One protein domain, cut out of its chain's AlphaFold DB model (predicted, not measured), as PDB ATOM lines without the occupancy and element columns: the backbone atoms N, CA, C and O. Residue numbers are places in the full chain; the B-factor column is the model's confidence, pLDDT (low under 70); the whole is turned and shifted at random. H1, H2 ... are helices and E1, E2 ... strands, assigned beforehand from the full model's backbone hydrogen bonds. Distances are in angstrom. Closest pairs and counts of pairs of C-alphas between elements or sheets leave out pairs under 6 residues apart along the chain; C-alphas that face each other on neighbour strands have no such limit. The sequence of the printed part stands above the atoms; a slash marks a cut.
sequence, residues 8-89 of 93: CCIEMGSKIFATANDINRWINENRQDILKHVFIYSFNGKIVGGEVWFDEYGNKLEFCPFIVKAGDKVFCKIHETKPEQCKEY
ATOM      1  N   CYS A   8      30.882 -34.379 -49.365       91.75
ATOM      2  CA  CYS A   8      31.247 -33.145 -50.076       91.75
ATOM      3  C   CYS A   8      32.330 -32.323 -49.358       91.75
ATOM      4  O   CYS A   8      33.209 -31.760 -50.006       91.75
ATOM      5  N   CYS A   9      32.296 -32.255 -48.024       92.25
ATOM      6  CA  CYS A   9      33.276 -31.485 -47.262       92.25
ATOM      7  C   CYS A   9      34.680 -32.091 -47.374       92.25
ATOM      8  O   CYS A   9      35.642 -31.352 -47.549       92.25
ATOM      9  N   ILE A  10      34.795 -33.416 -47.286       92.38
ATOM     10  CA  ILE A  10      36.077 -34.124 -47.336       92.38
ATOM     11  C   ILE A  10      36.614 -34.170 -48.769       92.38
ATOM     12  O   ILE A  10      37.796 -33.925 -48.977       92.38
ATOM     13  N   GLU A  11      35.763 -34.447 -49.759       91.19
ATOM     14  CA  GLU A  11      36.207 -34.634 -51.146       91.19
ATOM     15  C   GLU A  11      36.514 -33.317 -51.863       91.19
ATOM     16  O   GLU A  11      37.477 -33.250 -52.636       91.19
ATOM     17  N   MET A  12      35.702 -32.281 -51.609       92.44
ATOM     18  CA  MET A  12      35.725 -31.022 -52.362       92.44
ATOM     19  C   MET A  12      36.051 -29.798 -51.511       92.44
ATOM     20  O   MET A  12      36.436 -28.773 -52.062       92.44
ATOM     21  N   GLY A  13      35.926 -29.865 -50.183       91.62
ATOM     22  CA  GLY A  13      35.973 -28.679 -49.321       91.62
ATOM     23  C   GLY A  13      37.263 -27.855 -49.393       91.62
ATOM     24  O   GLY A  13      37.222 -26.678 -49.047       91.62
ATOM     25  N   SER A  14      38.383 -28.436 -49.833       94.31
ATOM     26  CA  SER A  14      39.678 -27.766 -50.060       94.31
ATOM     27  C   SER A  14      40.001 -27.485 -51.535       94.31
ATOM     28  O   SER A  14      41.013 -26.855 -51.823       94.31
ATOM     29  N   LYS A  15      39.157 -27.936 -52.470       94.31
ATOM     30  CA  LYS A  15      39.368 -27.847 -53.930       94.31
ATOM     31  C   LYS A  15      38.500 -26.780 -54.601       94.31
ATOM     32  O   LYS A  15      38.336 -26.778 -55.816       94.31
ATOM     33  N   ILE A  16      37.897 -25.921 -53.795       95.56
ATOM     34  CA  ILE A  16      37.018 -24.846 -54.242       95.56
ATOM     35  C   ILE A  16      37.758 -23.512 -54.296       95.56
ATOM     36  O   ILE A  16      38.854 -23.351 -53.759       95.56
ATOM     37  N   PHE A  17      37.090 -22.540 -54.892       97.38
ATOM     38  CA  PHE A  17      37.460 -21.139 -54.889       97.38
ATOM     39  C   PHE A  17      36.447 -20.338 -54.071       97.38
ATOM     40  O   PHE A  17      35.264 -20.681 -53.990       97.38
ATOM     41  N   ALA A  18      36.923 -19.254 -53.471       98.12
ATOM     42  CA  ALA A  18      36.069 -18.233 -52.890       98.12
ATOM     43  C   ALA A  18      35.733 -17.199 -53.968       98.12
ATOM     44  O   ALA A  18      36.622 -16.679 -54.651       98.12
ATOM     45  N   THR A  19      34.451 -16.884 -54.120       98.38
ATOM     46  CA  THR A  19      34.027 -15.805 -55.017       98.38
ATOM     47  C   THR A  19      34.396 -14.443 -54.422       98.38
ATOM     48  O   THR A  19      34.645 -14.312 -53.219       98.38
ATOM     49  N   ALA A  20      34.375 -13.384 -55.236       98.50
ATOM     50  CA  ALA A  20      34.506 -12.024 -54.713       98.50
ATOM     51  C   ALA A  20      33.416 -11.699 -53.671       98.50
ATOM     52  O   ALA A  20      33.690 -11.024 -52.681       98.50
ATOM     53  N   ASN A  21      32.195 -12.215 -53.855       98.50
ATOM     54  CA  ASN A  21      31.091 -12.022 -52.915       98.50
ATOM     55  C   ASN A  21      31.331 -12.735 -51.581       98.50
ATOM     56  O   ASN A  21      31.007 -12.175 -50.537       98.50
ATOM     57  N   ASP A  22      31.915 -13.936 -51.597       98.62
ATOM     58  CA  ASP A  22      32.300 -14.643 -50.372       98.62
ATOM     59  C   ASP A  22      33.318 -13.839 -49.567       98.62
ATOM     60  O   ASP A  22      33.116 -13.589 -48.381       98.62
ATOM     61  N   ILE A  23      34.370 -13.361 -50.232       98.75
ATOM     62  CA  ILE A  23      35.446 -12.616 -49.577       98.75
ATOM     63  C   ILE A  23      34.935 -11.276 -49.041       98.75
ATOM     64  O   ILE A  23      35.170 -10.957 -47.877       98.75
ATOM     65  N   ASN A  24      34.183 -10.514 -49.845       98.56
ATOM     66  CA  ASN A  24      33.577  -9.256 -49.400       98.56
ATOM     67  C   ASN A  24      32.638  -9.474 -48.205       98.56
ATOM     68  O   ASN A  24      32.654  -8.691 -47.256       98.56
ATOM     69  N   ARG A  25      31.846 -10.556 -48.216       98.62
ATOM     70  CA  ARG A  25      30.986 -10.921 -47.086       98.62
ATOM     71  C   ARG A  25      31.810 -11.196 -45.829       98.62
ATOM     72  O   ARG A  25      31.508 -10.621 -44.791       98.62
ATOM     73  N   TRP A  26      32.869 -12.000 -45.911       98.69
ATOM     74  CA  TRP A  26      33.723 -12.298 -44.755       98.69
ATOM     75  C   TRP A  26      34.456 -11.071 -44.208       98.69
ATOM     76  O   TRP A  26      34.618 -10.967 -42.994       98.69
ATOM     77  N   ILE A  27      34.858 -10.131 -45.070       98.56
ATOM     78  CA  ILE A  27      35.412  -8.835 -44.650       98.56
ATOM     79  C   ILE A  27      34.365  -8.047 -43.856       98.56
ATOM     80  O   ILE A  27      34.645  -7.619 -42.738       98.56
ATOM     81  N   ASN A  28      33.147  -7.914 -44.389       98.44
ATOM     82  CA  ASN A  28      32.059  -7.179 -43.735       98.44
ATOM     83  C   ASN A  28      31.616  -7.829 -42.411       98.44
ATOM     84  O   ASN A  28      31.273  -7.130 -41.463       98.44
ATOM     85  N   GLU A  29      31.653  -9.160 -42.330       98.25
ATOM     86  CA  GLU A  29      31.363  -9.939 -41.117       98.25
ATOM     87  C   GLU A  29      32.556 -10.004 -40.137       98.25
ATOM     88  O   GLU A  29      32.461 -10.655 -39.097       98.25
ATOM     89  N   ASN A  30      33.690  -9.369 -40.461       98.31
ATOM     90  CA  ASN A  30      34.945  -9.425 -39.706       98.31
ATOM     91  C   ASN A  30      35.418 -10.860 -39.375       98.31
ATOM     92  O   ASN A  30      35.918 -11.153 -38.286       98.31
ATOM     93  N   ARG A  31      35.273 -11.785 -40.330       98.44
ATOM     94  CA  ARG A  31      35.640 -13.203 -40.194       98.44
ATOM     95  C   ARG A  31      37.125 -13.436 -40.443       98.44
ATOM     96  O   ARG A  31      37.514 -14.150 -41.364       98.44
ATOM     97  N   GLN A  32      37.966 -12.846 -39.594       98.38
ATOM     98  CA  GLN A  32      39.424 -13.029 -39.646       98.38
ATOM     99  C   GLN A  32      39.839 -14.496 -39.480       98.38
ATOM    100  O   GLN A  32      40.860 -14.925 -40.011       98.38
ATOM    101  N   ASP A  33      39.016 -15.286 -38.785       98.25
ATOM    102  CA  ASP A  33      39.197 -16.726 -38.659       98.25
ATOM    103  C   ASP A  33      39.126 -17.447 -40.010       98.25
ATOM    104  O   ASP A  33      39.851 -18.420 -40.179       98.25
ATOM    105  N   ILE A  34      38.320 -16.954 -40.960       98.50
ATOM    106  CA  ILE A  34      38.240 -17.445 -42.344       98.50
ATOM    107  C   ILE A  34      39.299 -16.782 -43.216       98.50
ATOM    108  O   ILE A  34      40.053 -17.483 -43.887       98.50
ATOM    109  N   LEU A  35      39.374 -15.447 -43.193       98.56
ATOM    110  CA  LEU A  35      40.208 -14.657 -44.105       98.56
ATOM    111  C   LEU A  35      41.691 -15.028 -44.034       98.56
ATOM    112  O   LEU A  35      42.352 -15.052 -45.066       98.56
ATOM    113  N   LYS A  36      42.201 -15.406 -42.854       98.19
ATOM    114  CA  LYS A  36      43.593 -15.859 -42.688       98.19
ATOM    115  C   LYS A  36      43.953 -17.117 -43.491       98.19
ATOM    116  O   LYS A  36      45.128 -17.422 -43.629       98.19
ATOM    117  N   HIS A  37      42.959 -17.855 -43.986       98.56
ATOM    118  CA  HIS A  37      43.142 -19.072 -44.777       98.56
ATOM    119  C   HIS A  37      42.899 -18.859 -46.280       98.56
ATOM    120  O   HIS A  37      42.862 -19.841 -47.025       98.56
ATOM    121  N   VAL A  38      42.680 -17.621 -46.735       98.31
ATOM    122  CA  VAL A  38      42.293 -17.303 -48.117       98.31
ATOM    123  C   VAL A  38      43.414 -16.530 -48.803       98.31
ATOM    124  O   VAL A  38      43.833 -15.479 -48.325       98.31
ATOM    125  N   PHE A  39      43.846 -16.998 -49.971       97.88
ATOM    126  CA  PHE A  39      44.700 -16.206 -50.849       97.88
ATOM    127  C   PHE A  39      43.813 -15.365 -51.777       97.88
ATOM    128  O   PHE A  39      43.180 -15.896 -52.691       97.88
ATOM    129  N   ILE A  40      43.713 -14.062 -51.506       98.06
ATOM    130  CA  ILE A  40      42.785 -13.147 -52.190       98.06
ATOM    131  C   ILE A  40      43.416 -12.608 -53.477       98.06
ATOM    132  O   ILE A  40      44.465 -11.968 -53.455       98.06
ATOM    133  N   TYR A  41      42.723 -12.784 -54.600       98.12
ATOM    134  CA  TYR A  41      43.085 -12.184 -55.876       98.12
ATOM    135  C   TYR A  41      42.440 -10.809 -56.033       98.12
ATOM    136  O   TYR A  41      41.223 -10.647 -55.891       98.12
ATOM    137  N   SER A  42      43.260  -9.819 -56.385       97.31
ATOM    138  CA  SER A  42      42.811  -8.458 -56.678       97.31
ATOM    139  C   SER A  42      43.305  -7.997 -58.044       97.31
ATOM    140  O   SER A  42      44.462  -8.208 -58.396       97.31
ATOM    141  N   PHE A  43      42.439  -7.325 -58.797       96.75
ATOM    142  CA  PHE A  43      42.765  -6.715 -60.082       96.75
ATOM    143  C   PHE A  43      42.232  -5.283 -60.114       96.75
ATOM    144  O   PHE A  43      41.068  -5.045 -59.796       96.75
ATOM    145  N   ASN A  44      43.090  -4.315 -60.456       96.56
ATOM    146  CA  ASN A  44      42.763  -2.882 -60.450       96.56
ATOM    147  C   ASN A  44      42.077  -2.411 -59.149       96.56
ATOM    148  O   ASN A  44      41.092  -1.674 -59.179       96.56
ATOM    149  N   GLY A  45      42.572  -2.881 -57.998       94.88
ATOM    150  CA  GLY A  45      42.048  -2.521 -56.676       94.88
ATOM    151  C   GLY A  45      40.708  -3.165 -56.302       94.88
ATOM    152  O   GLY A  45      40.132  -2.799 -55.283       94.88
ATOM    153  N   LYS A  46      40.198  -4.114 -57.096       96.94
ATOM    154  CA  LYS A  46      38.960  -4.850 -56.809       96.94
ATOM    155  C   LYS A  46      39.252  -6.320 -56.546       96.94
ATOM    156  O   LYS A  46      40.024  -6.932 -57.281       96.94
ATOM    157  N   ILE A  47      38.590  -6.885 -55.541       98.31
ATOM    158  CA  ILE A  47      38.619  -8.325 -55.269       98.31
ATOM    159  C   ILE A  47      37.884  -9.044 -56.400       98.31
ATOM    160  O   ILE A  47      36.735  -8.713 -56.698       98.31
ATOM    161  N   VAL A  48      38.541 -10.025 -57.015       98.25
ATOM    162  CA  VAL A  48      37.968 -10.835 -58.108       98.25
ATOM    163  C   VAL A  48      37.689 -12.282 -57.696       98.25
ATOM    164  O   VAL A  48      36.971 -12.992 -58.392       98.25
ATOM    165  N   GLY A  49      38.205 -12.708 -56.546       98.38
ATOM    166  CA  GLY A  49      38.033 -14.049 -56.000       98.38
ATOM    167  C   GLY A  49      39.238 -14.436 -55.157       98.38
ATOM    168  O   GLY A  49      40.041 -13.582 -54.782       98.38
ATOM    169  N   GLY A  50      39.371 -15.719 -54.857       97.88
ATOM    170  CA  GLY A  50      40.530 -16.220 -54.141       97.88
ATOM    171  C   GLY A  50      40.550 -17.729 -54.023       97.88
ATOM    172  O   GLY A  50      39.551 -18.419 -54.228       97.88
ATOM    173  N   GLU A  51      41.718 -18.232 -53.665       98.00
ATOM    174  CA  GLU A  51      41.924 -19.638 -53.376       98.00
ATOM    175  C   GLU A  51      41.803 -19.928 -51.889       98.00
ATOM    176  O   GLU A  51      42.197 -19.135 -51.033       98.00
ATOM    177  N   VAL A  52      41.327 -21.132 -51.596       97.62
ATOM    178  CA  VAL A  52      41.216 -21.668 -50.243       97.62
ATOM    179  C   VAL A  52      41.738 -23.108 -50.210       97.62
ATOM    180  O   VAL A  52      41.683 -23.781 -51.230       97.62
ATOM    181  N   TRP A  53      42.293 -23.655 -49.131       98.00
ATOM    182  CA  TRP A  53      42.662 -23.045 -47.851       98.00
ATOM    183  C   TRP A  53      44.180 -23.090 -47.682       98.00
ATOM    184  O   TRP A  53      44.813 -24.018 -48.185       98.00
ATOM    185  N   PHE A  54      44.746 -22.135 -46.954       98.50
ATOM    186  CA  PHE A  54      46.180 -22.079 -46.673       98.50
ATOM    187  C   PHE A  54      46.460 -22.039 -45.168       98.50
ATOM    188  O   PHE A  54      45.617 -21.577 -44.393       98.50
ATOM    189  N   ASP A  55      47.612 -22.556 -44.744       97.56
ATOM    190  CA  ASP A  55      48.124 -22.356 -43.386       97.56
ATOM    191  C   ASP A  55      48.766 -20.963 -43.216       97.56
ATOM    192  O   ASP A  55      48.812 -20.160 -44.149       97.56
ATOM    193  N   GLU A  56      49.262 -20.666 -42.013       95.56
ATOM    194  CA  GLU A  56      49.908 -19.381 -41.702       95.56
ATOM    195  C   GLU A  56      51.233 -19.145 -42.448       95.56
ATOM    196  O   GLU A  56      51.708 -18.014 -42.522       95.56
ATOM    197  N   TYR A  57      51.811 -20.199 -43.029       96.19
ATOM    198  CA  TYR A  57      53.047 -20.158 -43.806       96.19
ATOM    199  C   TYR A  57      52.784 -20.091 -45.319       96.19
ATOM    200  O   TYR A  57      53.730 -20.016 -46.102       96.19
ATOM    201  N   GLY A  58      51.514 -20.100 -45.743       95.50
ATOM    202  CA  GLY A  58      51.116 -20.067 -47.147       95.50
ATOM    203  C   GLY A  58      51.112 -21.432 -47.839       95.50
ATOM    204  O   GLY A  58      51.018 -21.484 -49.065       95.50
ATOM    205  N   ASN A  59      51.183 -22.543 -47.100       97.56
ATOM    206  CA  ASN A  59      51.049 -23.877 -47.683       97.56
ATOM    207  C   ASN A  59      49.577 -24.217 -47.911       97.56
ATOM    208  O   ASN A  59      48.729 -23.976 -47.050       97.56
ATOM    209  N   LYS A  60      49.272 -24.833 -49.058       97.50
ATOM    210  CA  LYS A  60      47.919 -25.309 -49.362       97.50
ATOM    211  C   LYS A  60      47.538 -26.447 -48.412       97.50
ATOM    212  O   LYS A  60      48.259 -27.435 -48.295       97.50
ATOM    213  N   LEU A  61      46.379 -26.329 -47.776       97.56
ATOM    214  CA  LEU A  61      45.825 -27.369 -46.918       97.56
ATOM    215  C   LEU A  61      45.128 -28.444 -47.754       97.56
ATOM    216  O   LEU A  61      44.285 -28.145 -48.600       97.56
ATOM    217  N   GLU A  62      45.424 -29.708 -47.452       95.38
ATOM    218  CA  GLU A  62      44.767 -30.861 -48.077       95.38
ATOM    219  C   GLU A  62      43.270 -30.928 -47.724       95.38
ATOM    220  O   GLU A  62      42.445 -31.293 -48.561       95.38
ATOM    221  N   PHE A  63      42.900 -30.506 -46.510       95.00
ATOM    222  CA  PHE A  63      41.527 -30.537 -46.001       95.00
ATOM    223  C   PHE A  63      41.044 -29.154 -45.558       95.00
ATOM    224  O   PHE A  63      41.823 -28.297 -45.146       95.00
ATOM    225  N   CYS A  64      39.725 -28.945 -45.599       97.00
ATOM    226  CA  CYS A  64      39.114 -27.720 -45.086       97.00
ATOM    227  C   CYS A  64      39.308 -27.605 -43.558       97.00
ATOM    228  O   CYS A  64      38.871 -28.501 -42.829       97.00
ATOM    229  N   PRO A  65      39.880 -26.493 -43.049       97.50
ATOM    230  CA  PRO A  65      40.184 -26.324 -41.623       97.50
ATOM    231  C   PRO A  65      38.929 -26.138 -40.752       97.50
ATOM    232  O   PRO A  65      38.997 -26.196 -39.526       97.50
ATOM    233  N   PHE A  66      37.763 -25.937 -41.371       97.62
ATOM    234  CA  PHE A  66      36.484 -25.747 -40.682       97.62
ATOM    235  C   PHE A  66      35.670 -27.034 -40.529       97.62
ATOM    236  O   PHE A  66      34.536 -26.982 -40.045       97.62
ATOM    237  N   ILE A  67      36.218 -28.177 -40.941       95.94
ATOM    238  CA  ILE A  67      35.594 -29.481 -40.732       95.94
ATOM    239  C   ILE A  67      35.830 -29.947 -39.296       95.94
ATOM    240  O   ILE A  67      36.954 -29.958 -38.804       95.94
ATOM    241  N   VAL A  68      34.763 -30.396 -38.641       96.19
ATOM    242  CA  VAL A  68      34.810 -31.050 -37.331       96.19
ATOM    243  C   VAL A  68      34.192 -32.430 -37.454       96.19
ATOM    244  O   VAL A  68      33.065 -32.563 -37.924       96.19
ATOM    245  N   LYS A  69      34.921 -33.455 -37.010       95.12
ATOM    246  CA  LYS A  69      34.404 -34.820 -36.890       95.12
ATOM    247  C   LYS A  69      33.891 -35.041 -35.469       95.12
ATOM    248  O   LYS A  69      34.601 -34.736 -34.515       95.12
ATOM    249  N   ALA A  70      32.682 -35.576 -35.337       95.12
ATOM    250  CA  ALA A  70      32.108 -36.000 -34.065       95.12
ATOM    251  C   ALA A  70      31.394 -37.340 -34.278       95.12
ATOM    252  O   ALA A  70      30.292 -37.390 -34.822       95.12
ATOM    253  N   GLY A  71      32.067 -38.432 -33.907       94.38
ATOM    254  CA  GLY A  71      31.622 -39.784 -34.248       94.38
ATOM    255  C   GLY A  71      31.627 -40.016 -35.762       94.38
ATOM    256  O   GLY A  71      32.619 -39.741 -36.435       94.38
ATOM    257  N   ASP A  72      30.502 -40.496 -36.288       92.44
ATOM    258  CA  ASP A  72      30.249 -40.725 -37.716       92.44
ATOM    259  C   ASP A  72      29.823 -39.453 -38.472       92.44
ATOM    260  O   ASP A  72      29.625 -39.486 -39.688       92.44
ATOM    261  N   LYS A  73      29.665 -38.326 -37.766       94.62
ATOM    262  CA  LYS A  73      29.183 -37.067 -38.333       94.62
ATOM    263  C   LYS A  73      30.303 -36.070 -38.596       94.62
ATOM    264  O   LYS A  73      31.284 -35.965 -37.857       94.62
ATOM    265  N   VAL A  74      30.102 -35.279 -39.645       95.44
ATOM    266  CA  VAL A  74      30.977 -34.188 -40.074       95.44
ATOM    267  C   VAL A  74      30.197 -32.876 -40.071       95.44
ATOM    268  O   VAL A  74      29.166 -32.725 -40.733       95.44
ATOM    269  N   PHE A  75      30.718 -31.899 -39.338       95.31
ATOM    270  CA  PHE A  75      30.151 -30.565 -39.190       95.31
ATOM    271  C   PHE A  75      31.051 -29.519 -39.845       95.31
ATOM    272  O   PHE A  75      32.274 -29.624 -39.817       95.31
ATOM    273  N   CYS A  76      30.430 -28.491 -40.422       95.94
ATOM    274  CA  CYS A  76      31.120 -27.333 -40.977       95.94
ATOM    275  C   CYS A  76      30.965 -26.163 -40.002       95.94
ATOM    276  O   CYS A  76      29.860 -25.657 -39.827       95.94
ATOM    277  N   LYS A  77      32.065 -25.712 -39.392       97.38
ATOM    278  CA  LYS A  77      32.068 -24.577 -38.448       97.38
ATOM    279  C   LYS A  77      31.625 -23.252 -39.068       97.38
ATOM    280  O   LYS A  77      31.253 -22.336 -38.347       97.38
ATOM    281  N   ILE A  78      31.660 -23.149 -40.395       97.12
ATOM    282  CA  ILE A  78      31.271 -21.950 -41.142       97.12
ATOM    283  C   ILE A  78      29.978 -22.159 -41.927       97.12
ATOM    284  O   ILE A  78      29.781 -21.483 -42.924       97.12
ATOM    285  N   HIS A  79      29.107 -23.090 -41.516       94.56
ATOM    286  CA  HIS A  79      27.940 -23.511 -42.302       94.56
ATOM    287  C   HIS A  79      27.130 -22.351 -42.906       94.56
ATOM    288  O   HIS A  79      26.847 -22.379 -44.104       94.56
ATOM    289  N   GLU A  80      26.840 -21.325 -42.103       95.00
ATOM    290  CA  GLU A  80      26.032 -20.160 -42.496       95.00
ATOM    291  C   GLU A  80      26.722 -19.246 -43.518       95.00
ATOM    292  O   GLU A  80      26.078 -18.714 -44.419       95.00
ATOM    293  N   THR A  81      28.047 -19.096 -43.427       97.19
ATOM    294  CA  THR A  81      28.827 -18.185 -44.290       97.19
ATOM    295  C   THR A  81      29.786 -18.925 -45.226       97.19
ATOM    296  O   THR A  81      30.685 -18.323 -45.817       97.19
ATOM    297  N   LYS A  82      29.612 -20.243 -45.387       96.19
ATOM    298  CA  LYS A  82      30.478 -21.084 -46.222       96.19
ATOM    299  C   LYS A  82      30.547 -20.545 -47.658       96.19
ATOM    300  O   LYS A  82      29.570 -19.931 -48.107       96.19
ATOM    301  N   PRO A  83      31.653 -20.805 -48.375       97.06
ATOM    302  CA  PRO A  83      31.805 -20.374 -49.760       97.06
ATOM    303  C   PRO A  83      30.612 -20.790 -50.619       97.06
ATOM    304  O   PRO A  83      30.008 -21.843 -50.384       97.06
ATOM    305  N   GLU A  84      30.294 -19.994 -51.632       96.00
ATOM    306  CA  GLU A  84      29.181 -20.268 -52.537       96.00
ATOM    307  C   GLU A  84      29.318 -21.640 -53.208       96.00
ATOM    308  O   GLU A  84      28.382 -22.437 -53.158       96.00
ATOM    309  N   GLN A  85      30.520 -21.994 -53.669       94.69
ATOM    310  CA  GLN A  85      30.786 -23.310 -54.256       94.69
ATOM    311  C   GLN A  85      30.499 -24.472 -53.289       94.69
ATOM    312  O   GLN A  85      30.044 -25.529 -53.712       94.69
ATOM    313  N   CYS A  86      30.655 -24.300 -51.967       93.56
ATOM    314  CA  CYS A  86      30.242 -25.332 -51.001       93.56
ATOM    315  C   CYS A  86      28.721 -25.581 -50.978       93.56
ATOM    316  O   CYS A  86      28.282 -26.572 -50.388       93.56
ATOM    317  N   LYS A  87      27.901 -24.669 -51.512       90.19
ATOM    318  CA  LYS A  87      26.437 -24.812 -51.604       90.19
ATOM    319  C   LYS A  87      26.015 -25.570 -52.864       90.19
ATOM    320  O   LYS A  87      24.959 -26.192 -52.842       90.19
ATOM    321  N   GLU A  88      26.840 -25.547 -53.907       86.69
ATOM    322  CA  GLU A  88      26.571 -26.196 -55.196       86.69
ATOM    323  C   GLU A  88      26.698 -27.723 -55.115       86.69
ATOM    324  O   GLU A  88      25.953 -28.453 -55.769       86.69
ATOM    325  N   TYR A  89      27.589 -28.229 -54.257       79.50
ATOM    326  CA  TYR A  89      27.748 -29.667 -54.056       79.50
ATOM    327  C   TYR A  89      26.577 -30.265 -53.267       79.50
ATOM    328  O   TYR A  89      26.482 -30.131 -52.043       79.50
TER     329      TYR A  89
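This is residues 8 to 89 of the 93 residues of the protein "YkgJ family cysteine cluster protein" of Archaeoglobales archaeon (UniProt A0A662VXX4). Two strand hairpins make the opposite ends of an elongated domain: E2 and E3, joined by E1 into a small sheet with helix H2 standing up from it, and the separate pair E4 and E5. H3 packs on H2, and the short helices H1 and H4 lie near each other. The 82 printed residues, mixed in class, run H1 E1 H2 H3 E2 E3 E4 E5 H4; the sheets, E1 E3 E2 and E4 E5, are antiparallel. The whole is compact, with a radius of gyration of the C-alphas of 12.6 A, and spans 46 by 26 by 22 A.

Start at inner strand E3, residues 46 to 52: its antiparallel neighbours are E1, residues 17 to 19, with N 18 and O 50 within hydrogen-bond range at 2.9 A, and E2, residues 38 to 43, with N 41 and O 49 within hydrogen-bond range at 2.8 A. H2, residues 20 to 28, stands up from this sheet over E1 and E3 at a height of 8.1 A; its closest C-alphas to E3 are Ala 20 and Gly 49, 4.3 A apart. H2 touches H3, residues 32 to 35, closest at the C-alphas of Trp 26 and Leu 35, 6.9 A. E1, H2 H3 and E2 form a split strand-helix-strand unit, two strands running the same way with E3 between them, its crossover right-handed. H4, residues 85 to 88, is only just on the sheet, with 5 pairs of C-alphas within 10 A, and only grazes it with residues 85 to 86. H1, residues 8 to 12, is close to H4 but not clearly touching, closest at the C-alphas of Cys 9 and Cys 86, 7.8 A. In the hairpin of E4, residues 67 to 70, and E5, residues 73 to 76, N 75 and O 68 are 2.8 A apart. H1 and H2 have every O i to N i+4 pair within hydrogen-bond range; H3 and H4 are too short for one.

Find C-alpha 8, where H1 begins, at (31.247, -33.145, -50.076). E3 runs 18.2 A from C-alpha 46 at (38.960, -4.850, -56.809), E2 16.0 A and H2 12.2 A. H4 ends at C-alpha 88, (26.571, -26.196, -55.196).

Look for the two C-alphas farthest apart at Asn 44 and Gly 71, 46.6 A. The printed part has no cut; residues 53 to 66 make the long link from E3 to E4. Mean pLDDT of the printed part is 96.2, and no printed residue is under 70.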